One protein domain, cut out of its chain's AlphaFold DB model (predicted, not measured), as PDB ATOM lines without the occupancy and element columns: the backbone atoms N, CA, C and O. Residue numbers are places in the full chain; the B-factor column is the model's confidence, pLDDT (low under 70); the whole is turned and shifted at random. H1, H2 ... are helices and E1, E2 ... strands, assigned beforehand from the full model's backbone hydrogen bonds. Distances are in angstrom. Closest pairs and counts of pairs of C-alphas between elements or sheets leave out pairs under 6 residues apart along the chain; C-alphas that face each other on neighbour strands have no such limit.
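What this domain is: This is residues 58 to 205 of the 279 residues of the protein "Proline-rich protein 5" of Mytilus galloprovincialis (UniProt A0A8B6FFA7). Three helices, H1, H2 and H3, form an up-and-down bundle, each running against the one before it, and a second helical hairpin, H5 and H6, packs crosswise on it. Short H4 packs by the beginning of H2, and a small hairpin of strands, E1 and E2, sits beyond H6 at the far side from the bundle. The printed part has 148 residues, with six named helices followed by two named strands in one antiparallel sheet, order E1 - E2; the class is mostly helix. The whole is compact, with a radius of gyration of the C-alphas of 15.7 A, and flat, spanning 45 by 38 by 20 A.

How they stand to each other: H1, residues 58 to 74, and H3, residues 119 to 134, touch and run the same way at a steep tilt of 37 degrees, only just beyond shallow; their closest C-alphas are those of Arg 73 and Val 131, 4.9 A apart. H2, residues 81 to 106, forms a helical hairpin with H3, at a shallow tilt of 18 degrees, closest at the C-alphas of Gln 104 and Val 119, 6.3 A. H1 and H2 are close but not clearly touching, with the C-alphas of Leu 72 and Gln 91 7.0 A apart. H4, residues 137 to 143, touches residues 81 to 85 of H2, closest at the C-alphas of Gly 81 and Thr 140, 5.0 A. H5, residues 151 to 161, touches residues 85 to 93 of H2 at a steep tilt of 57 degrees, closest at the C-alphas of Ser 89 and Val 153, 5.5 A. H6, residues 171 to 183, forms a helical hairpin with H5, closest at the C-alphas of Leu 157 and Val 180, 5.8 A. Residues 172 to 176 of H6 touch H3, about perpendicular at 74 degrees, closest at the C-alphas of Asp 129 and Asn 172, 6.5 A. E1, residues 187 to 189, and E2, residues 192 to 194, are a hairpin, with N 187 and O 194 at 2.9 A and N 194 and O 187 at 2.8 A, within hydrogen-bond range. The closest C-alphas of H6 and E1 are those of Ala 181 and Tyr 187, 5.7 A apart. In H4 and H5 every O i to N i+4 pair is within hydrogen-bond range; in H1 11 of 13 are, in H2 20 of 22, in H3 9 of 12 and in H6 7 of 9.

Where its parts are: H1 begins at C-alpha 58 (31.101, 41.242, -7.650) and is 23.6 A long, with a kink of 27 degrees near residue 65. H2 is 35.5 A long, with a kink of 31 degrees near residue 95, and ends at C-alpha 106 (19.195, 47.319, -15.302). H3 is 21.6 A long, H5 15.3 A and H6 19.3 A. E2 ends at C-alpha 194 (10.486, 10.721, -4.550).

The domain as a whole: The two C-alphas farthest apart, those of Gln 109 and Thr 201, are 45.5 A apart. The printed part has no cut, and the link from H2 to H3, residues 107 to 118, is long. The mean pLDDT of the printed part is 95.0, and no printed residue is under 70.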
ATOM      1  N   ASP A  58      30.758  41.726  -8.990       92.94
ATOM      2  CA  ASP A  58      31.101  41.242  -7.650       92.94
ATOM      3  C   ASP A  58      30.492  42.144  -6.569       92.94
ATOM      4  O   ASP A  58      29.907  41.648  -5.609       92.94
ATOM      5  N   TYR A  59      30.508  43.467  -6.757       93.44
ATOM      6  CA  TYR A  59      29.843  44.408  -5.854       93.44
ATOM      7  C   TYR A  59      28.326  44.170  -5.770       93.44
ATOM      8  O   TYR A  59      27.762  44.090  -4.673       93.44
ATOM      9  N   PHE A  60      27.661  43.992  -6.913       95.19
ATOM     10  CA  PHE A  60      26.244  43.648  -6.969       95.19
ATOM     11  C   PHE A  60      25.963  42.345  -6.211       95.19
ATOM     12  O   PHE A  60      25.144  42.339  -5.290       95.19
ATOM     13  N   LYS A  61      26.675  41.266  -6.550       94.94
ATOM     14  CA  LYS A  61      26.503  39.928  -5.964       94.94
ATOM     15  C   LYS A  61      26.779  39.917  -4.458       94.94
ATOM     16  O   LYS A  61      25.995  39.372  -3.684       94.94
ATOM     17  N   ASP A  62      27.881  40.526  -4.026       94.88
ATOM     18  CA  ASP A  62      28.378  40.388  -2.658       94.88
ATOM     19  C   ASP A  62      27.894  41.454  -1.683       94.88
ATOM     20  O   ASP A  62      27.992  41.234  -0.471       94.88
ATOM     21  N   LYS A  63      27.370  42.583  -2.173       94.94
ATOM     22  CA  LYS A  63      26.880  43.682  -1.331       94.94
ATOM     23  C   LYS A  63      25.401  43.953  -1.565       94.94
ATOM     24  O   LYS A  63      24.598  43.729  -0.657       94.94
ATOM     25  N   LEU A  64      25.042  44.415  -2.762       96.75
ATOM     26  CA  LEU A  64      23.690  44.916  -3.032       96.75
ATOM     27  C   LEU A  64      22.646  43.809  -2.934       96.75
ATOM     28  O   LEU A  64      21.644  43.957  -2.234       96.75
ATOM     29  N   LEU A  65      22.919  42.676  -3.573       97.56
ATOM     30  CA  LEU A  65      22.013  41.542  -3.616       97.56
ATOM     31  C   LEU A  65      21.812  40.937  -2.225       97.56
ATOM     32  O   LEU A  65      20.674  40.719  -1.819       97.56
ATOM     33  N   LYS A  66      22.886  40.754  -1.442       97.62
ATOM     34  CA  LYS A  66      22.780  40.272  -0.053       97.62
ATOM     35  C   LYS A  66      21.935  41.212   0.809       97.62
ATOM     36  O   LYS A  66      21.052  40.740   1.520       97.62
ATOM     37  N   LYS A  67      22.156  42.532   0.717       98.12
ATOM     38  CA  LYS A  67      21.355  43.531   1.448       98.12
ATOM     39  C   LYS A  67      19.880  43.473   1.036       98.12
ATOM     40  O   LYS A  67      19.013  43.450   1.903       98.12
ATOM     41  N   GLY A  68      19.603  43.383  -0.265       98.38
ATOM     42  CA  GLY A  68      18.250  43.244  -0.803       98.38
ATOM     43  C   GLY A  68      17.520  41.994  -0.307       98.38
ATOM     44  O   GLY A  68      16.388  42.080   0.166       98.38
ATOM     45  N   MET A  69      18.187  40.839  -0.328       98.44
ATOM     46  CA  MET A  69      17.600  39.584   0.154       98.44
ATOM     47  C   MET A  69      17.285  39.618   1.648       98.44
ATOM     48  O   MET A  69      16.234  39.130   2.058       98.44
ATOM     49  N   VAL A  70      18.147  40.236   2.462       98.38
ATOM     50  CA  VAL A  70      17.857  40.432   3.889       98.38
ATOM     51  C   VAL A  70      16.571  41.241   4.065       98.38
ATOM     52  O   VAL A  70      15.721  40.819   4.836       98.38
ATOM     53  N   ILE A  71      16.355  42.321   3.306       98.25
ATOM     54  CA  ILE A  71      15.104  43.104   3.381       98.25
ATOM     55  C   ILE A  71      13.871  42.219   3.127       98.25
ATOM     56  O   ILE A  71      12.903  42.290   3.886       98.25
ATOM     57  N   LEU A  72      13.908  41.354   2.106       98.25
ATOM     58  CA  LEU A  72      12.793  40.442   1.814       98.25
ATOM     59  C   LEU A  72      12.572  39.417   2.926       98.25
ATOM     60  O   LEU A  72      11.425  39.152   3.282       98.25
ATOM     61  N   ARG A  73      13.658  38.861   3.476       98.25
ATOM     62  CA  ARG A  73      13.616  37.888   4.574       98.25
ATOM     63  C   ARG A  73      13.021  38.494   5.841       98.25
ATOM     64  O   ARG A  73      12.145  37.894   6.456       98.25
ATOM     65  N   GLU A  74      13.479  39.683   6.230       97.88
ATOM     66  CA  GLU A  74      13.046  40.355   7.461       97.88
ATOM     67  C   GLU A  74      11.536  40.639   7.479       97.88
ATOM     68  O   GLU A  74      10.940  40.685   8.551       97.88
ATOM     69  N   TYR A  75      10.902  40.757   6.309       95.69
ATOM     70  CA  TYR A  75       9.452  40.926   6.193       95.69
ATOM     71  C   TYR A  75       8.640  39.728   6.721       95.69
ATOM     72  O   TYR A  75       7.481  39.901   7.106       95.69
ATOM     73  N   MET A  76       9.229  38.527   6.724       95.94
ATOM     74  CA  MET A  76       8.522  37.285   7.061       95.94
ATOM     75  C   MET A  76       9.238  36.361   8.056       95.94
ATOM     76  O   MET A  76       8.765  35.267   8.334       95.94
ATOM     77  N   LYS A  77      10.375  36.782   8.627       95.50
ATOM     78  CA  LYS A  77      11.237  35.925   9.469       95.50
ATOM     79  C   LYS A  77      10.605  35.396  10.767       95.50
ATOM     80  O   LYS A  77      11.147  34.470  11.352       95.50
ATOM     81  N   ASN A  78       9.530  36.025  11.241       95.50
ATOM     82  CA  ASN A  78       8.875  35.692  12.510       95.50
ATOM     83  C   ASN A  78       7.496  35.046  12.297       95.50
ATOM     84  O   ASN A  78       6.781  34.804  13.268       95.50
ATOM     85  N   ASP A  79       7.090  34.828  11.046       96.62
ATOM     86  CA  ASP A  79       5.817  34.193  10.721       96.62
ATOM     87  C   ASP A  79       5.974  32.672  10.679       96.62
ATOM     88  O   ASP A  79       7.051  32.159  10.387       96.62
ATOM     89  N   LEU A  80       4.887  31.945  10.939       94.81
ATOM     90  CA  LEU A  80       4.861  30.481  10.947       94.81
ATOM     91  C   LEU A  80       3.606  29.955  10.239       94.81
ATOM     92  O   LEU A  80       2.621  30.683  10.072       94.81
ATOM     93  N   GLY A  81       3.629  28.681   9.847       94.25
ATOM     94  CA  GLY A  81       2.453  27.982   9.324       94.25
ATOM     95  C   GLY A  81       1.899  28.606   8.038       94.25
ATOM     96  O   GLY A  81       2.635  29.122   7.194       94.25
ATOM     97  N   SER A  82       0.574  28.593   7.893       94.06
ATOM     98  CA  SER A  82      -0.113  29.119   6.704       94.06
ATOM     99  C   SER A  82       0.143  30.614   6.463       94.06
ATOM    100  O   SER A  82       0.211  31.050   5.313       94.06
ATOM    101  N   ILE A  83       0.356  31.402   7.526       95.62
ATOM    102  CA  ILE A  83       0.698  32.829   7.418       95.62
ATOM    103  C   ILE A  83       2.062  32.998   6.745       95.62
ATOM    104  O   ILE A  83       2.198  33.823   5.836       95.62
ATOM    105  N   LEU A  84       3.056  32.202   7.153       96.75
ATOM    106  CA  LEU A  84       4.369  32.221   6.518       96.75
ATOM    107  C   LEU A  84       4.281  31.802   5.050       96.75
ATOM    108  O   LEU A  84       4.824  32.511   4.208       96.75
ATOM    109  N   LEU A  85       3.584  30.705   4.717       96.12
ATOM    110  CA  LEU A  85       3.445  30.278   3.315       96.12
ATOM    111  C   LEU A  85       2.810  31.361   2.447       96.12
ATOM    112  O   LEU A  85       3.312  31.646   1.358       96.12
ATOM    113  N   LYS A  86       1.757  32.014   2.948       96.50
ATOM    114  CA  LYS A  86       1.135  33.133   2.241       96.50
ATOM    115  C   LYS A  86       2.135  34.270   2.014       96.50
ATOM    116  O   LYS A  86       2.219  34.795   0.909       96.50
ATOM    117  N   LYS A  87       2.923  34.639   3.025       97.62
ATOM    118  CA  LYS A  87       3.940  35.692   2.878       97.62
ATOM    119  C   LYS A  87       5.076  35.290   1.938       97.62
ATOM    120  O   LYS A  87       5.512  36.132   1.161       97.62
ATOM    121  N   ILE A  88       5.522  34.034   1.959       97.88
ATOM    122  CA  ILE A  88       6.500  33.506   0.996       97.88
ATOM    123  C   ILE A  88       5.946  33.634  -0.423       97.88
ATOM    124  O   ILE A  88       6.643  34.154  -1.287       97.88
ATOM    125  N   SER A  89       4.692  33.232  -0.641       97.88
ATOM    126  CA  SER A  89       3.981  33.379  -1.917       97.88
ATOM    127  C   SER A  89       3.948  34.841  -2.382       97.88
ATOM    128  O   SER A  89       4.363  35.155  -3.498       97.88
ATOM    129  N   ASP A  90       3.525  35.760  -1.509       97.69
ATOM    130  CA  ASP A  90       3.433  37.194  -1.814       97.69
ATOM    131  C   ASP A  90       4.820  37.800  -2.132       97.69
ATOM    132  O   ASP A  90       4.966  38.610  -3.055       97.69
ATOM    133  N   GLN A  91       5.859  37.404  -1.386       97.81
ATOM    134  CA  GLN A  91       7.231  37.867  -1.609       97.81
ATOM    135  C   GLN A  91       7.855  37.269  -2.864       97.81
ATOM    136  O   GLN A  91       8.564  37.983  -3.574       97.81
ATOM    137  N   TRP A  92       7.583  35.999  -3.153       98.62
ATOM    138  CA  TRP A  92       8.025  35.343  -4.373       98.62
ATOM    139  C   TRP A  92       7.439  36.019  -5.606       98.62
ATOM    140  O   TRP A  92       8.196  36.362  -6.509       98.62
ATOM    141  N   ASN A  93       6.132  36.283  -5.618       98.50
ATOM    142  CA  ASN A  93       5.481  36.931  -6.751       98.50
ATOM    143  C   ASN A  93       6.089  38.305  -7.024       98.50
ATOM    144  O   ASN A  93       6.546  38.558  -8.134       98.50
ATOM    145  N   TYR A  94       6.222  39.148  -5.997       98.44
ATOM    146  CA  TYR A  94       6.879  40.447  -6.160       98.44
ATOM    147  C   TYR A  94       8.337  40.314  -6.629       98.44
ATOM    148  O   TYR A  94       8.790  41.032  -7.521       98.44
ATOM    149  N   PHE A  95       9.090  39.378  -6.050       98.69
ATOM    150  CA  PHE A  95      10.474  39.149  -6.437       98.69
ATOM    151  C   PHE A  95      10.606  38.688  -7.893       98.69
ATOM    152  O   PHE A  95      11.445  39.209  -8.628       98.69
ATOM    153  N   TYR A  96       9.787  37.729  -8.318       98.56
ATOM    154  CA  TYR A  96       9.897  37.090  -9.622       98.56
ATOM    155  C   TYR A  96       9.340  37.957 -10.757       98.56
ATOM    156  O   TYR A  96       9.891  37.916 -11.857       98.56
ATOM    157  N   THR A  97       8.295  38.756 -10.504       97.88
ATOM    158  CA  THR A  97       7.666  39.599 -11.536       97.88
ATOM    159  C   THR A  97       8.192  41.029 -11.569       97.88
ATOM    160  O   THR A  97       8.182  41.631 -12.635       97.88
ATOM    161  N   GLU A  98       8.683  41.568 -10.448       97.25
ATOM    162  CA  GLU A  98       9.145  42.961 -10.379       97.25
ATOM    163  C   GLU A  98      10.665  43.041 -10.201       97.25
ATOM    164  O   GLU A  98      11.359  43.605 -11.047       97.25
ATOM    165  N   ILE A  99      11.211  42.458  -9.126       98.12
ATOM    166  CA  ILE A  99      12.628  42.650  -8.764       98.12
ATOM    167  C   ILE A  99      13.559  42.005  -9.793       98.12
ATOM    168  O   ILE A  99      14.438  42.663 -10.352       98.12
ATOM    169  N   LEU A 100      13.389  40.706 -10.035       98.50
ATOM    170  CA  LEU A 100      14.260  39.921 -10.901       98.50
ATOM    171  C   LEU A 100      14.341  40.489 -12.329       98.50
ATOM    172  O   LEU A 100      15.460  40.762 -12.772       98.50
ATOM    173  N   PRO A 101      13.226  40.708 -13.056       97.94
ATOM    174  CA  PRO A 101      13.298  41.249 -14.410       97.94
ATOM    175  C   PRO A 101      13.860  42.672 -14.438       97.94
ATOM    176  O   PRO A 101      14.638  42.980 -15.339       97.94
ATOM    177  N   THR A 102      13.559  43.515 -13.445       97.38
ATOM    178  CA  THR A 102      14.093  44.885 -13.404       97.38
ATOM    179  C   THR A 102      15.599  44.896 -13.154       97.38
ATOM    180  O   THR A 102      16.321  45.624 -13.830       97.38
ATOM    181  N   ILE A 103      16.112  44.052 -12.254       97.31
ATOM    182  CA  ILE A 103      17.560  43.892 -12.047       97.31
ATOM    183  C   ILE A 103      18.233  43.351 -13.313       97.31
ATOM    184  O   ILE A 103      19.278  43.862 -13.714       97.31
ATOM    185  N   GLN A 104      17.642  42.346 -13.970       97.12
ATOM    186  CA  GLN A 104      18.168  41.827 -15.237       97.12
ATOM    187  C   GLN A 104      18.219  42.922 -16.313       97.12
ATOM    188  O   GLN A 104      19.226  43.044 -17.007       97.12
ATOM    189  N   ALA A 105      17.163  43.731 -16.423       96.69
ATOM    190  CA  ALA A 105      17.090  44.836 -17.370       96.69
ATOM    191  C   ALA A 105      18.057  45.971 -17.017       96.69
ATOM    192  O   ALA A 105      18.645  46.559 -17.913       96.69
ATOM    193  N   MET A 106      18.260  46.281 -15.739       96.00
ATOM    194  CA  MET A 106      19.195  47.319 -15.302       96.00
ATOM    195  C   MET A 106      20.650  46.913 -15.569       96.00
ATOM    196  O   MET A 106      21.458  47.732 -15.997       96.00
ATOM    197  N   LEU A 107      20.982  45.637 -15.354       95.19
ATOM    198  CA  LEU A 107      22.357  45.130 -15.358       95.19
ATOM    199  C   LEU A 107      22.737  44.344 -16.624       95.19
ATOM    200  O   LEU A 107      23.763  43.666 -16.633       95.19
ATOM    201  N   TYR A 108      21.949  44.429 -17.700       94.06
ATOM    202  CA  TYR A 108      22.153  43.630 -18.919       94.06
ATOM    203  C   TYR A 108      23.522  43.827 -19.595       94.06
ATOM    204  O   TYR A 108      23.987  42.935 -20.295       94.06
ATOM    205  N   GLN A 109      24.162  44.984 -19.390       91.50
ATOM    206  CA  GLN A 109      25.473  45.315 -19.966       91.50
ATOM    207  C   GLN A 109      26.650  44.889 -19.083       91.50
ATOM    208  O   GLN A 109      27.798  45.097 -19.474       91.50
ATOM    209  N   LEU A 110      26.401  44.324 -17.895       90.19
ATOM    210  CA  LEU A 110      27.488  43.867 -17.039       90.19
ATOM    211  C   LEU A 110      28.233  42.697 -17.698       90.19
ATOM    212  O   LEU A 110      27.613  41.673 -17.996       90.19
ATOM    213  N   PRO A 111      29.561  42.801 -17.882       85.31
ATOM    214  CA  PRO A 111      30.350  41.693 -18.383       85.31
ATOM    215  C   PRO A 111      30.410  40.603 -17.309       85.31
ATOM    216  O   PRO A 111      30.924  40.819 -16.211       85.31
ATOM    217  N   VAL A 112      29.888  39.421 -17.627       85.00
ATOM    218  CA  VAL A 112      30.004  38.234 -16.772       85.00
ATOM    219  C   VAL A 112      31.238  37.456 -17.220       85.00
ATOM    220  O   VAL A 112      31.370  37.130 -18.402       85.00
ATOM    221  N   LYS A 113      32.171  37.195 -16.296       87.69
ATOM    222  CA  LYS A 113      33.413  36.471 -16.608       87.69
ATOM    223  C   LYS A 113      33.085  35.029 -16.998       87.69
ATOM    224  O   LYS A 113      32.081  34.463 -16.570       87.69
ATOM    225  N   VAL A 114      33.954  34.407 -17.792       86.25
ATOM    226  CA  VAL A 114      33.812  32.982 -18.123       86.25
ATOM    227  C   VAL A 114      33.818  32.166 -16.828       86.25
ATOM    228  O   VAL A 114      34.742  32.281 -16.028       86.25
ATOM    229  N   GLY A 115      32.778  31.356 -16.632       86.06
ATOM    230  CA  GLY A 115      32.580  30.548 -15.427       86.06
ATOM    231  C   GLY A 115      31.740  31.217 -14.333       86.06
ATOM    232  O   GLY A 115      31.207  30.503 -13.483       86.06
ATOM    233  N   ASP A 116      31.546  32.541 -14.374       91.12
ATOM    234  CA  ASP A 116      30.625  33.222 -13.463       91.12
ATOM    235  C   ASP A 116      29.166  32.958 -13.857       91.12
ATOM    236  O   ASP A 116      28.810  32.740 -15.018       91.12
ATOM    237  N   LYS A 117      28.286  32.995 -12.856       94.25
ATOM    238  CA  LYS A 117      26.847  32.813 -13.050       94.25
ATOM    239  C   LYS A 117      26.214  34.097 -13.585       94.25
ATOM    240  O   LYS A 117      26.611  35.198 -13.212       94.25
ATOM    241  N   SER A 118      25.174  33.985 -14.403       95.69
ATOM    242  CA  SER A 118      24.448  35.169 -14.881       95.69
ATOM    243  C   SER A 118      23.799  35.949 -13.729       95.69
ATOM    244  O   SER A 118      23.528  35.383 -12.666       95.69
ATOM    245  N   VAL A 119      23.479  37.232 -13.956       96.81
ATOM    246  CA  VAL A 119      22.723  38.073 -13.002       96.81
ATOM    247  C   VAL A 119      21.457  37.352 -12.528       96.81
ATOM    248  O   VAL A 119      21.212  37.248 -11.331       96.81
ATOM    249  N   ARG A 120      20.707  36.741 -13.455       97.94
ATOM    250  CA  ARG A 120      19.516  35.943 -13.132       97.94
ATOM    251  C   ARG A 120      19.826  34.799 -12.167       97.94
ATOM    252  O   ARG A 120      19.122  34.625 -11.176       97.94
ATOM    253  N   GLN A 121      20.864  34.018 -12.466       97.75
ATOM    254  CA  GLN A 121      21.242  32.861 -11.657       97.75
ATOM    255  C   GLN A 121      21.669  33.281 -10.249       97.75
ATOM    256  O   GLN A 121      21.160  32.718  -9.284       97.75
ATOM    257  N   VAL A 122      22.544  34.284 -10.099       97.81
ATOM    258  CA  VAL A 122      22.973  34.731  -8.760       97.81
ATOM    259  C   VAL A 122      21.827  35.335  -7.953       97.81
ATOM    260  O   VAL A 122      21.757  35.107  -6.745       97.81
ATOM    261  N   THR A 123      20.902  36.047  -8.602       98.56
ATOM    262  CA  THR A 123      19.714  36.613  -7.953       98.56
ATOM    263  C   THR A 123      18.767  35.524  -7.453       98.56
ATOM    264  O   THR A 123      18.347  35.589  -6.297       98.56
ATOM    265  N   LEU A 124      18.505  34.480  -8.246       98.81
ATOM    266  CA  LEU A 124      17.684  33.337  -7.820       98.81
ATOM    267  C   LEU A 124      18.360  32.505  -6.719       98.81
ATOM    268  O   LEU A 124      17.712  32.178  -5.726       98.81
ATOM    269  N   LEU A 125      19.662  32.223  -6.840       98.38
ATOM    270  CA  LEU A 125      20.424  31.513  -5.800       98.38
ATOM    271  C   LEU A 125      20.429  32.284  -4.476       98.38
ATOM    272  O   LEU A 125      20.259  31.696  -3.414       98.38
ATOM    273  N   SER A 126      20.563  33.610  -4.528       98.50
ATOM    274  CA  SER A 126      20.537  34.433  -3.318       98.50
ATOM    275  C   SER A 126      19.151  34.448  -2.667       98.50
ATOM    276  O   SER A 126      19.065  34.407  -1.442       98.50
ATOM    277  N   PHE A 127      18.066  34.447  -3.451       98.75
ATOM    278  CA  PHE A 127      16.710  34.306  -2.910       98.75
ATOM    279  C   PHE A 127      16.520  32.940  -2.235       98.75
ATOM    280  O   PHE A 127      16.064  32.867  -1.095       98.75
ATOM    281  N   ARG A 128      16.955  31.861  -2.893       98.50
ATOM    282  CA  ARG A 128      16.950  30.503  -2.335       98.50
ATOM    283  C   ARG A 128      17.671  30.436  -0.984       98.50
ATOM    284  O   ARG A 128      17.090  30.000   0.007       98.50
ATOM    285  N   ASP A 129      18.913  30.911  -0.947       98.25
ATOM    286  CA  ASP A 129      19.838  30.669   0.167       98.25
ATOM    287  C   ASP A 129      19.642  31.619   1.349       98.25
ATOM    288  O   ASP A 129      19.874  31.240   2.499       98.25
ATOM    289  N   ILE A 130      19.252  32.868   1.078       98.38
ATOM    290  CA  ILE A 130      19.150  33.919   2.098       98.38
ATOM    291  C   ILE A 130      17.703  34.121   2.536       98.38
ATOM    292  O   ILE A 130      17.487  34.531   3.673       98.38
ATOM    293  N   VAL A 131      16.723  33.844   1.672       98.44
ATOM    294  CA  VAL A 131      15.305  34.075   1.965       98.44
ATOM    295  C   VAL A 131      14.616  32.755   2.290       98.44
ATOM    296  O   VAL A 131      14.334  32.503   3.457       98.44
ATOM    297  N   VAL A 132      14.397  31.889   1.298       98.25
ATOM    298  CA  VAL A 132      13.557  30.683   1.450       98.25
ATOM    299  C   VAL A 132      14.116  29.735   2.512       98.25
ATOM    300  O   VAL A 132      13.440  29.421   3.485       98.25
ATOM    301  N   LEU A 133      15.390  29.353   2.413       97.69
ATOM    302  CA  LEU A 133      16.005  28.401   3.352       97.69
ATOM    303  C   LEU A 133      16.282  28.980   4.757       97.69
ATOM    304  O   LEU A 133      16.913  28.317   5.584       97.69
ATOM    305  N   LYS A 134      15.857  30.223   5.037       97.25
ATOM    306  CA  LYS A 134      16.143  30.942   6.291       97.25
ATOM    307  C   LYS A 134      14.910  31.476   7.026       97.25
ATOM    308  O   LYS A 134      15.096  32.082   8.076       97.25
ATOM    309  N   VAL A 135      13.689  31.267   6.522       94.56
ATOM    310  CA  VAL A 135      12.444  31.761   7.161       94.56
ATOM    311  C   VAL A 135      11.565  30.661   7.764       94.56
ATOM    312  O   VAL A 135      10.418  30.924   8.078       94.56
ATOM    313  N   GLY A 136      12.074  29.439   7.940       93.94
ATOM    314  CA  GLY A 136      11.296  28.333   8.520       93.94
ATOM    315  C   GLY A 136      10.392  27.594   7.519       93.94
ATOM    316  O   GLY A 136       9.345  27.049   7.887       93.94
ATOM    317  N   THR A 137      10.740  27.632   6.225       95.25
ATOM    318  CA  THR A 137       9.948  27.021   5.142       95.25
ATOM    319  C   THR A 137       9.850  25.504   5.281       95.25
ATOM    320  O   THR A 137       8.777  24.946   5.063       95.25
ATOM    321  N   GLU A 138      10.938  24.835   5.667       95.00
ATOM    322  CA  GLU A 138      10.980  23.374   5.817       95.00
ATOM    323  C   GLU A 138      10.057  22.891   6.930       95.00
ATOM    324  O   GLU A 138       9.264  21.971   6.721       95.00
ATOM    325  N   GLU A 139      10.115  23.533   8.093       94.75
ATOM    326  CA  GLU A 139       9.277  23.223   9.248       94.75
ATOM    327  C   GLU A 139       7.805  23.477   8.921       94.75
ATOM    328  O   GLU A 139       6.947  22.629   9.172       94.75
ATOM    329  N   THR A 140       7.522  24.611   8.282       94.62
ATOM    330  CA  THR A 140       6.164  24.995   7.899       94.62
ATOM    331  C   THR A 140       5.549  24.010   6.911       94.62
ATOM    332  O   THR A 140       4.462  23.496   7.172       94.62
ATOM    333  N   MET A 141       6.254  23.672   5.828       94.06
ATOM    334  CA  MET A 141       5.782  22.677   4.855       94.06
ATOM    335  C   MET A 141       5.711  21.263   5.437       94.06
ATOM    336  O   MET A 141       4.951  20.441   4.947       94.06
ATOM    337  N   SER A 142       6.490  20.960   6.478       92.25
ATOM    338  CA  SER A 142       6.400  19.669   7.170       92.25
ATOM    339  C   SER A 142       5.173  19.559   8.073       92.25
ATOM    340  O   SER A 142       4.732  18.449   8.355       92.25
ATOM    341  N   SER A 143       4.659  20.693   8.550       91.31
ATOM    342  CA  SER A 143       3.522  20.760   9.474       91.31
ATOM    343  C   SER A 143       2.157  20.862   8.789       91.31
ATOM    344  O   SER A 143       1.138  20.671   9.449       91.31
ATOM    345  N   LEU A 144       2.133  21.185   7.494       88.50
ATOM    346  CA  LEU A 144       0.915  21.424   6.726       88.50
ATOM    347  C   LEU A 144       0.623  20.255   5.770       88.50
ATOM    348  O   LEU A 144       1.566  19.623   5.293       88.50
ATOM    349  N   PRO A 145      -0.657  19.972   5.471       87.19
ATOM    350  CA  PRO A 145      -1.041  19.096   4.364       87.19
ATOM    351  C   PRO A 145      -0.490  19.590   3.018       87.19
ATOM    352  O   PRO A 145      -0.414  20.795   2.780       87.19
ATOM    353  N   ASP A 146      -0.176  18.671   2.102       82.12
ATOM    354  CA  ASP A 146       0.401  19.025   0.793       82.12
ATOM    355  C   ASP A 146      -0.545  19.878  -0.077       82.12
ATOM    356  O   ASP A 146      -0.087  20.716  -0.860       82.12
ATOM    357  N   ASP A 147      -1.861  19.716   0.097       84.69
ATOM    358  CA  ASP A 147      -2.895  20.494  -0.601       84.69
ATOM    359  C   ASP A 147      -2.928  21.975  -0.179       84.69
ATOM    360  O   ASP A 147      -3.409  22.821  -0.937       84.69
ATOM    361  N   ASP A 148      -2.358  22.315   0.983       88.75
ATOM    362  CA  ASP A 148      -2.284  23.696   1.480       88.75
ATOM    363  C   ASP A 148      -1.109  24.480   0.863       88.75
ATOM    364  O   ASP A 148      -0.974  25.696   1.061       88.75
ATOM    365  N   ILE A 149      -0.240  23.813   0.096       91.94
ATOM    366  CA  ILE A 149       0.890  24.450  -0.582       91.94
ATOM    367  C   ILE A 149       0.379  25.182  -1.826       91.94
ATOM    368  O   ILE A 149      -0.076  24.572  -2.798       91.94
ATOM    369  N   THR A 150       0.493  26.513  -1.821       92.38
ATOM    370  CA  THR A 150      -0.031  27.345  -2.913       92.38
ATOM    371  C   THR A 150       0.673  27.062  -4.251       92.38
ATOM    372  O   THR A 150       1.864  26.720  -4.272       92.38
ATOM    373  N   PRO A 151      -0.017  27.241  -5.397       95.88
ATOM    374  CA  PRO A 151       0.595  27.092  -6.718       95.88
ATOM    375  C   PRO A 151       1.846  27.955  -6.912       95.88
ATOM    376  O   PRO A 151       2.809  27.503  -7.529       95.88
ATOM    377  N   ASP A 152       1.863  29.164  -6.350       97.75
ATOM    378  CA  ASP A 152       3.000  30.083  -6.405       97.75
ATOM    379  C   ASP A 152       4.213  29.549  -5.630       97.75
ATOM    380  O   ASP A 152       5.335  29.636  -6.122       97.75
ATOM    381  N   VAL A 153       4.009  28.938  -4.454       97.62
ATOM    382  CA  VAL A 153       5.094  28.295  -3.688       97.62
ATOM    383  C   VAL A 153       5.626  27.073  -4.438       97.62
ATOM    384  O   VAL A 153       6.841  26.893  -4.534       97.62
ATOM    385  N   ARG A 154       4.748  26.260  -5.038       97.25
ATOM    386  CA  ARG A 154       5.166  25.129  -5.886       97.25
ATOM    387  C   ARG A 154       5.985  25.609  -7.089       97.25
ATOM    388  O   ARG A 154       7.054  25.066  -7.369       97.25
ATOM    389  N   GLN A 155       5.513  26.649  -7.777       98.00
ATOM    390  CA  GLN A 155       6.210  27.261  -8.910       98.00
ATOM    391  C   GLN A 155       7.567  27.832  -8.478       98.00
ATOM    392  O   GLN A 155       8.568  27.569  -9.145       98.00
ATOM    393  N   MET A 156       7.626  28.517  -7.331       98.69
ATOM    394  CA  MET A 156       8.863  29.027  -6.744       98.69
ATOM    395  C   MET A 156       9.886  27.913  -6.559       98.69
ATOM    396  O   MET A 156      11.009  28.026  -7.049       98.69
ATOM    397  N   LEU A 157       9.513  26.835  -5.868       98.31
ATOM    398  CA  LEU A 157      10.428  25.737  -5.564       98.31
ATOM    399  C   LEU A 157      10.958  25.074  -6.841       98.31
ATOM    400  O   LEU A 157      12.161  24.850  -6.950       98.31
ATOM    401  N   LEU A 158      10.099  24.855  -7.841       98.12
ATOM    402  CA  LEU A 158      10.505  24.327  -9.148       98.12
ATOM    403  C   LEU A 158      11.486  25.258  -9.875       98.12
ATOM    404  O   LEU A 158      12.495  24.802 -10.419       98.12
ATOM    405  N   VAL A 159      11.226  26.569  -9.862       98.62
ATOM    406  CA  VAL A 159      12.131  27.557 -10.463       98.62
ATOM    407  C   VAL A 159      13.473  27.565  -9.734       98.62
ATOM    408  O   VAL A 159      14.511  27.515 -10.392       98.62
ATOM    409  N   LEU A 160      13.484  27.595  -8.400       98.56
ATOM    410  CA  LEU A 160      14.721  27.602  -7.614       98.56
ATOM    411  C   LEU A 160      15.522  26.305  -7.783       98.56
ATOM    412  O   LEU A 160      16.747  26.369  -7.883       98.56
ATOM    413  N   GLN A 161      14.850  25.158  -7.891       97.38
ATOM    414  CA  GLN A 161      15.489  23.860  -8.120       97.38
ATOM    415  C   GLN A 161      16.114  23.747  -9.511       97.38
ATOM    416  O   GLN A 161      17.116  23.065  -9.689       97.38
ATOM    417  N   SER A 162      15.586  24.463 -10.506       96.56
ATOM    418  CA  SER A 162      16.205  24.507 -11.837       96.56
ATOM    419  C   SER A 162      17.565  25.230 -11.856       96.56
ATOM    420  O   SER A 162      18.347  25.079 -12.803       96.56
ATOM    421  N   VAL A 163      17.880  26.020 -10.819       96.94
ATOM    422  CA  VAL A 163      19.109  26.820 -10.752       96.94
ATOM    423  C   VAL A 163      20.200  26.082  -9.974       96.94
ATOM    424  O   VAL A 163      20.147  25.923  -8.755       96.94
ATOM    425  N   HIS A 164      21.244  25.679 -10.697       93.25
ATOM    426  CA  HIS A 164      22.351  24.891 -10.162       93.25
ATOM    427  C   HIS A 164      23.500  25.785  -9.669       93.25
ATOM    428  O   HIS A 164      23.919  26.748 -10.330       93.25
ATOM    429  N   ASP A 165      24.058  25.455  -8.506       91.50
ATOM    430  CA  ASP A 165      25.194  26.164  -7.910       91.50
ATOM    431  C   ASP A 165      26.546  25.487  -8.160       91.50
ATOM    432  O   ASP A 165      27.542  26.203  -8.247       91.50
ATOM    433  N   GLY A 166      26.576  24.183  -8.422       90.25
ATOM    434  CA  GLY A 166      27.779  23.447  -8.804       90.25
ATOM    435  C   GLY A 166      27.504  21.963  -9.042       90.25
ATOM    436  O   GLY A 166      26.355  21.522  -9.009       90.25
ATOM    437  N   TYR A 167      28.573  21.207  -9.292       88.69
ATOM    438  CA  TYR A 167      28.545  19.748  -9.289       88.69
ATOM    439  C   TYR A 167      29.713  19.213  -8.440       88.69
ATOM    440  O   TYR A 167      30.854  19.604  -8.704       88.69
ATOM    441  N   PRO A 168      29.466  18.331  -7.450       90.38
ATOM    442  CA  PRO A 168      28.148  17.868  -6.992       90.38
ATOM    443  C   PRO A 168      27.270  19.020  -6.444       90.38
ATOM    444  O   PRO A 168      27.813  20.080  -6.118       90.38
ATOM    445  N   PRO A 169      25.932  18.854  -6.381       93.56
ATOM    446  CA  PRO A 169      25.034  19.895  -5.885       93.56
ATOM    447  C   PRO A 169      25.359  20.307  -4.450       93.56
ATOM    448  O   PRO A 169      25.772  19.477  -3.633       93.56
ATOM    449  N   SER A 170      25.146  21.583  -4.125       95.19
ATOM    450  CA  SER A 170      25.324  22.051  -2.750       95.19
ATOM    451  C   SER A 170      24.242  21.514  -1.811       95.19
ATOM    452  O   SER A 170      23.148  21.136  -2.233       95.19
ATOM    453  N   GLU A 171      24.505  21.580  -0.507       95.19
ATOM    454  CA  GLU A 171      23.505  21.276   0.519       95.19
ATOM    455  C   GLU A 171      22.230  22.119   0.356       95.19
ATOM    456  O   GLU A 171      21.130  21.584   0.446       95.19
ATOM    457  N   ASN A 172      22.349  23.411   0.033       97.12
ATOM    458  CA  ASN A 172      21.188  24.277  -0.183       97.12
ATOM    459  C   ASN A 172      20.355  23.838  -1.395       97.12
ATOM    460  O   ASN A 172      19.127  23.882  -1.345       97.12
ATOM    461  N   HIS A 173      21.003  23.391  -2.475       97.19
ATOM    462  CA  HIS A 173      20.294  22.846  -3.632       97.19
ATOM    463  C   HIS A 173      19.536  21.561  -3.254       97.19
ATOM    464  O   HIS A 173      18.355  21.426  -3.552       97.19
ATOM    465  N   LEU A 174      20.176  20.664  -2.501       96.12
ATOM    466  CA  LEU A 174      19.554  19.422  -2.027       96.12
ATOM    467  C   LEU A 174      18.432  19.659  -1.002       96.12
ATOM    468  O   LEU A 174      17.507  18.858  -0.894       96.12
ATOM    469  N   ARG A 175      18.480  20.757  -0.244       96.88
ATOM    470  CA  ARG A 175      17.380  21.169   0.638       96.88
ATOM    471  C   ARG A 175      16.145  21.593  -0.157       96.88
ATOM    472  O   ARG A 175      15.046  21.151   0.165       96.88
ATOM    473  N   ILE A 176      16.317  22.364  -1.236       97.75
ATOM    474  CA  ILE A 176      15.204  22.681  -2.148       97.75
ATOM    475  C   ILE A 176      14.657  21.420  -2.819       97.75
ATOM    476  O   ILE A 176      13.440  21.283  -2.900       97.75
ATOM    477  N   GLU A 177      15.513  20.483  -3.228       97.00
ATOM    478  CA  GLU A 177      15.087  19.196  -3.798       97.00
ATOM    479  C   GLU A 177      14.056  18.488  -2.907       97.00
ATOM    480  O   GLU A 177      12.979  18.102  -3.363       97.00
ATOM    481  N   LYS A 178      14.348  18.400  -1.603       95.56
ATOM    482  CA  LYS A 178      13.451  17.796  -0.606       95.56
ATOM    483  C   LYS A 178      12.144  18.570  -0.430       95.56
ATOM    484  O   LYS A 178      11.116  17.960  -0.150       95.56
ATOM    485  N   LEU A 179      12.168  19.896  -0.572       96.75
ATOM    486  CA  LEU A 179      10.956  20.717  -0.535       96.75
ATOM    487  C   LEU A 179      10.091  20.498  -1.781       96.75
ATOM    488  O   LEU A 179       8.876  20.357  -1.656       96.75
ATOM    489  N   VAL A 180      10.703  20.422  -2.968       97.25
ATOM    490  CA  VAL A 180       9.992  20.115  -4.220       97.25
ATOM    491  C   VAL A 180       9.312  18.754  -4.122       97.25
ATOM    492  O   VAL A 180       8.127  18.655  -4.434       97.25
ATOM    493  N   ALA A 181      10.026  17.747  -3.612       95.81
ATOM    494  CA  ALA A 181       9.534  16.381  -3.443       95.81
ATOM    495  C   ALA A 181       8.270  16.255  -2.570       95.81
ATOM    496  O   ALA A 181       7.537  15.278  -2.705       95.81
ATOM    497  N   ARG A 182       7.993  17.233  -1.694       92.56
ATOM    498  CA  ARG A 182       6.747  17.291  -0.906       92.56
ATOM    499  C   ARG A 182       5.555  17.771  -1.730       92.56
ATOM    500  O   ARG A 182       4.459  17.258  -1.597       92.56
ATOM    501  N   CYS A 183       5.758  18.755  -2.603       92.94
ATOM    502  CA  CYS A 183       4.662  19.385  -3.348       92.94
ATOM    503  C   CYS A 183       4.519  18.911  -4.801       92.94
ATOM    504  O   CYS A 183       3.632  19.394  -5.514       92.94
ATOM    505  N   VAL A 184       5.406  18.023  -5.256       94.44
ATOM    506  CA  VAL A 184       5.440  17.452  -6.605       94.44
ATOM    507  C   VAL A 184       5.701  15.956  -6.479       94.44
ATOM    508  O   VAL A 184       6.740  15.547  -5.970       94.44
ATOM    509  N   SER A 185       4.756  15.143  -6.948       93.44
ATOM    510  CA  SER A 185       4.844  13.684  -6.915       93.44
ATOM    511  C   SER A 185       4.274  13.094  -8.212       93.44
ATOM    512  O   SER A 185       3.179  13.497  -8.617       93.44
ATOM    513  N   PRO A 186       4.982  12.165  -8.879       95.81
ATOM    514  CA  PRO A 186       6.350  11.736  -8.579       95.81
ATOM    515  C   PRO A 186       7.381  12.831  -8.906       95.81
ATOM    516  O   PRO A 186       7.162  13.667  -9.787       95.81
ATOM    517  N   TYR A 187       8.530  12.812  -8.227       96.19
ATOM    518  CA  TYR A 187       9.632  13.738  -8.489       96.19
ATOM    519  C   TYR A 187      10.978  13.008  -8.531       96.19
ATOM    520  O   TYR A 187      11.307  12.249  -7.627       96.19
ATOM    521  N   LEU A 188      11.761  13.221  -9.591       95.56
ATOM    522  CA  LEU A 188      13.090  12.629  -9.749       95.56
ATOM    523  C   LEU A 188      14.154  13.683  -9.429       95.56
ATOM    524  O   LEU A 188      14.329  14.637 -10.190       95.56
ATOM    525  N   GLY A 189      14.841  13.501  -8.304       93.81
ATOM    526  CA  GLY A 189      15.924  14.366  -7.843       93.81
ATOM    527  C   GLY A 189      17.295  13.700  -7.942       93.81
ATOM    528  O   GLY A 189      17.446  12.584  -8.447       93.81
ATOM    529  N   PHE A 190      18.309  14.382  -7.426       93.12
ATOM    530  CA  PHE A 190      19.686  13.915  -7.372       93.12
ATOM    531  C   PHE A 190      19.850  12.626  -6.557       93.12
ATOM    532  O   PHE A 190      20.643  11.766  -6.943       93.12
ATOM    533  N   PHE A 191      19.097  12.461  -5.462       91.81
ATOM    534  CA  PHE A 191      19.163  11.233  -4.658       91.81
ATOM    535  C   PHE A 191      18.271  10.094  -5.160       91.81
ATOM    536  O   PHE A 191      18.414   8.975  -4.669       91.81
ATOM    537  N   GLY A 192      17.398  10.338  -6.139       94.44
ATOM    538  CA  GLY A 192      16.544   9.312  -6.731       94.44
ATOM    539  C   GLY A 192      15.079   9.725  -6.860       94.44
ATOM    540  O   GLY A 192      14.764  10.906  -7.012       94.44
ATOM    541  N   LEU A 193      14.189   8.734  -6.869       96.19
ATOM    542  CA  LEU A 193      12.751   8.924  -7.064       96.19
ATOM    543  C   LEU A 193      12.055   9.191  -5.728       96.19
ATOM    544  O   LEU A 193      12.150   8.381  -4.808       96.19
ATOM    545  N   TYR A 194      11.310  10.287  -5.668       96.19
ATOM    546  CA  TYR A 194      10.486  10.721  -4.550       96.19
ATOM    547  C   TYR A 194       8.998  10.584  -4.880       96.19
ATOM    548  O   TYR A 194       8.565  10.910  -5.988       96.19
ATOM    549  N   GLU A 195       8.210  10.172  -3.889       94.19
ATOM    550  CA  GLU A 195       6.760   9.982  -4.012       94.19
ATOM    551  C   GLU A 195       6.010  10.752  -2.912       94.19
ATOM    552  O   GLU A 195       5.364  10.166  -2.049       94.19
ATOM    553  N   GLY A 196       6.130  12.086  -2.908       89.50
ATOM    554  CA  GLY A 196       5.430  12.960  -1.948       89.50
ATOM    555  C   GLY A 196       6.099  13.075  -0.572       89.50
ATOM    556  O   GLY A 196       5.513  13.582   0.376       89.50
ATOM    557  N   SER A 197       7.337  12.599  -0.433       89.69
ATOM    558  CA  SER A 197       8.115  12.632   0.810       89.69
ATOM    559  C   SER A 197       9.461  13.316   0.568       89.69
ATOM    560  O   SER A 197       9.994  13.209  -0.532       89.69
ATOM    561  N   PRO A 198      10.082  13.967   1.573       89.81
ATOM    562  CA  PRO A 198      11.454  14.472   1.459       89.81
ATOM    563  C   PRO A 198      12.524  13.360   1.447       89.81
ATOM    564  O   PRO A 198      13.720  13.661   1.421       89.81
ATOM    565  N   VAL A 199      12.120  12.087   1.513       92.44
ATOM    566  CA  VAL A 199      12.990  10.906   1.440       92.44
ATOM    567  C   VAL A 199      12.674  10.151   0.145       92.44
ATOM    568  O   VAL A 199      11.496   9.894  -0.111       92.44
ATOM    569  N   PRO A 200      13.680   9.802  -0.677       93.69
ATOM    570  CA  PRO A 200      13.441   9.070  -1.915       93.69
ATOM    571  C   PRO A 200      12.947   7.647  -1.614       93.69
ATOM    572  O   PRO A 200      13.522   6.949  -0.781       93.69
ATOM    573  N   THR A 201      11.905   7.198  -2.317       95.12
ATOM    574  CA  THR A 201      11.442   5.801  -2.276       95.12
ATOM    575  C   THR A 201      12.446   4.878  -2.964       95.12
ATOM    576  O   THR A 201      12.661   3.747  -2.536       95.12
ATOM    577  N   THR A 202      13.069   5.351  -4.047       94.00
ATOM    578  CA  THR A 202      14.127   4.622  -4.758       94.00
ATOM    579  C   THR A 202      15.378   5.477  -4.804       94.00
ATOM    580  O   THR A 202      15.407   6.487  -5.504       94.00
ATOM    581  N   GLU A 203      16.412   5.065  -4.074       91.31
ATOM    582  CA  GLU A 203      17.706   5.746  -4.069       91.31
ATOM    583  C   GLU A 203      18.499   5.473  -5.353       91.31
ATOM    584  O   GLU A 203      18.471   4.375  -5.919       91.31
ATOM    585  N   VAL A 204      19.261   6.471  -5.799       89.19
ATOM    586  CA  VAL A 204      20.220   6.289  -6.886       89.19
ATOM    587  C   VAL A 204      21.310   5.295  -6.464       89.19
ATOM    588  O   VAL A 204      21.893   5.386  -5.385       89.19
ATOM    589  N   SER A 205      21.622   4.333  -7.335       76.38
ATOM    590  CA  SER A 205      22.623   3.294  -7.044       76.38
ATOM    591  C   SER A 205      24.048   3.855  -6.907       76.38
ATOM    592  O   SER A 205      24.884   3.286  -6.203       76.38
TER     593      SER A 205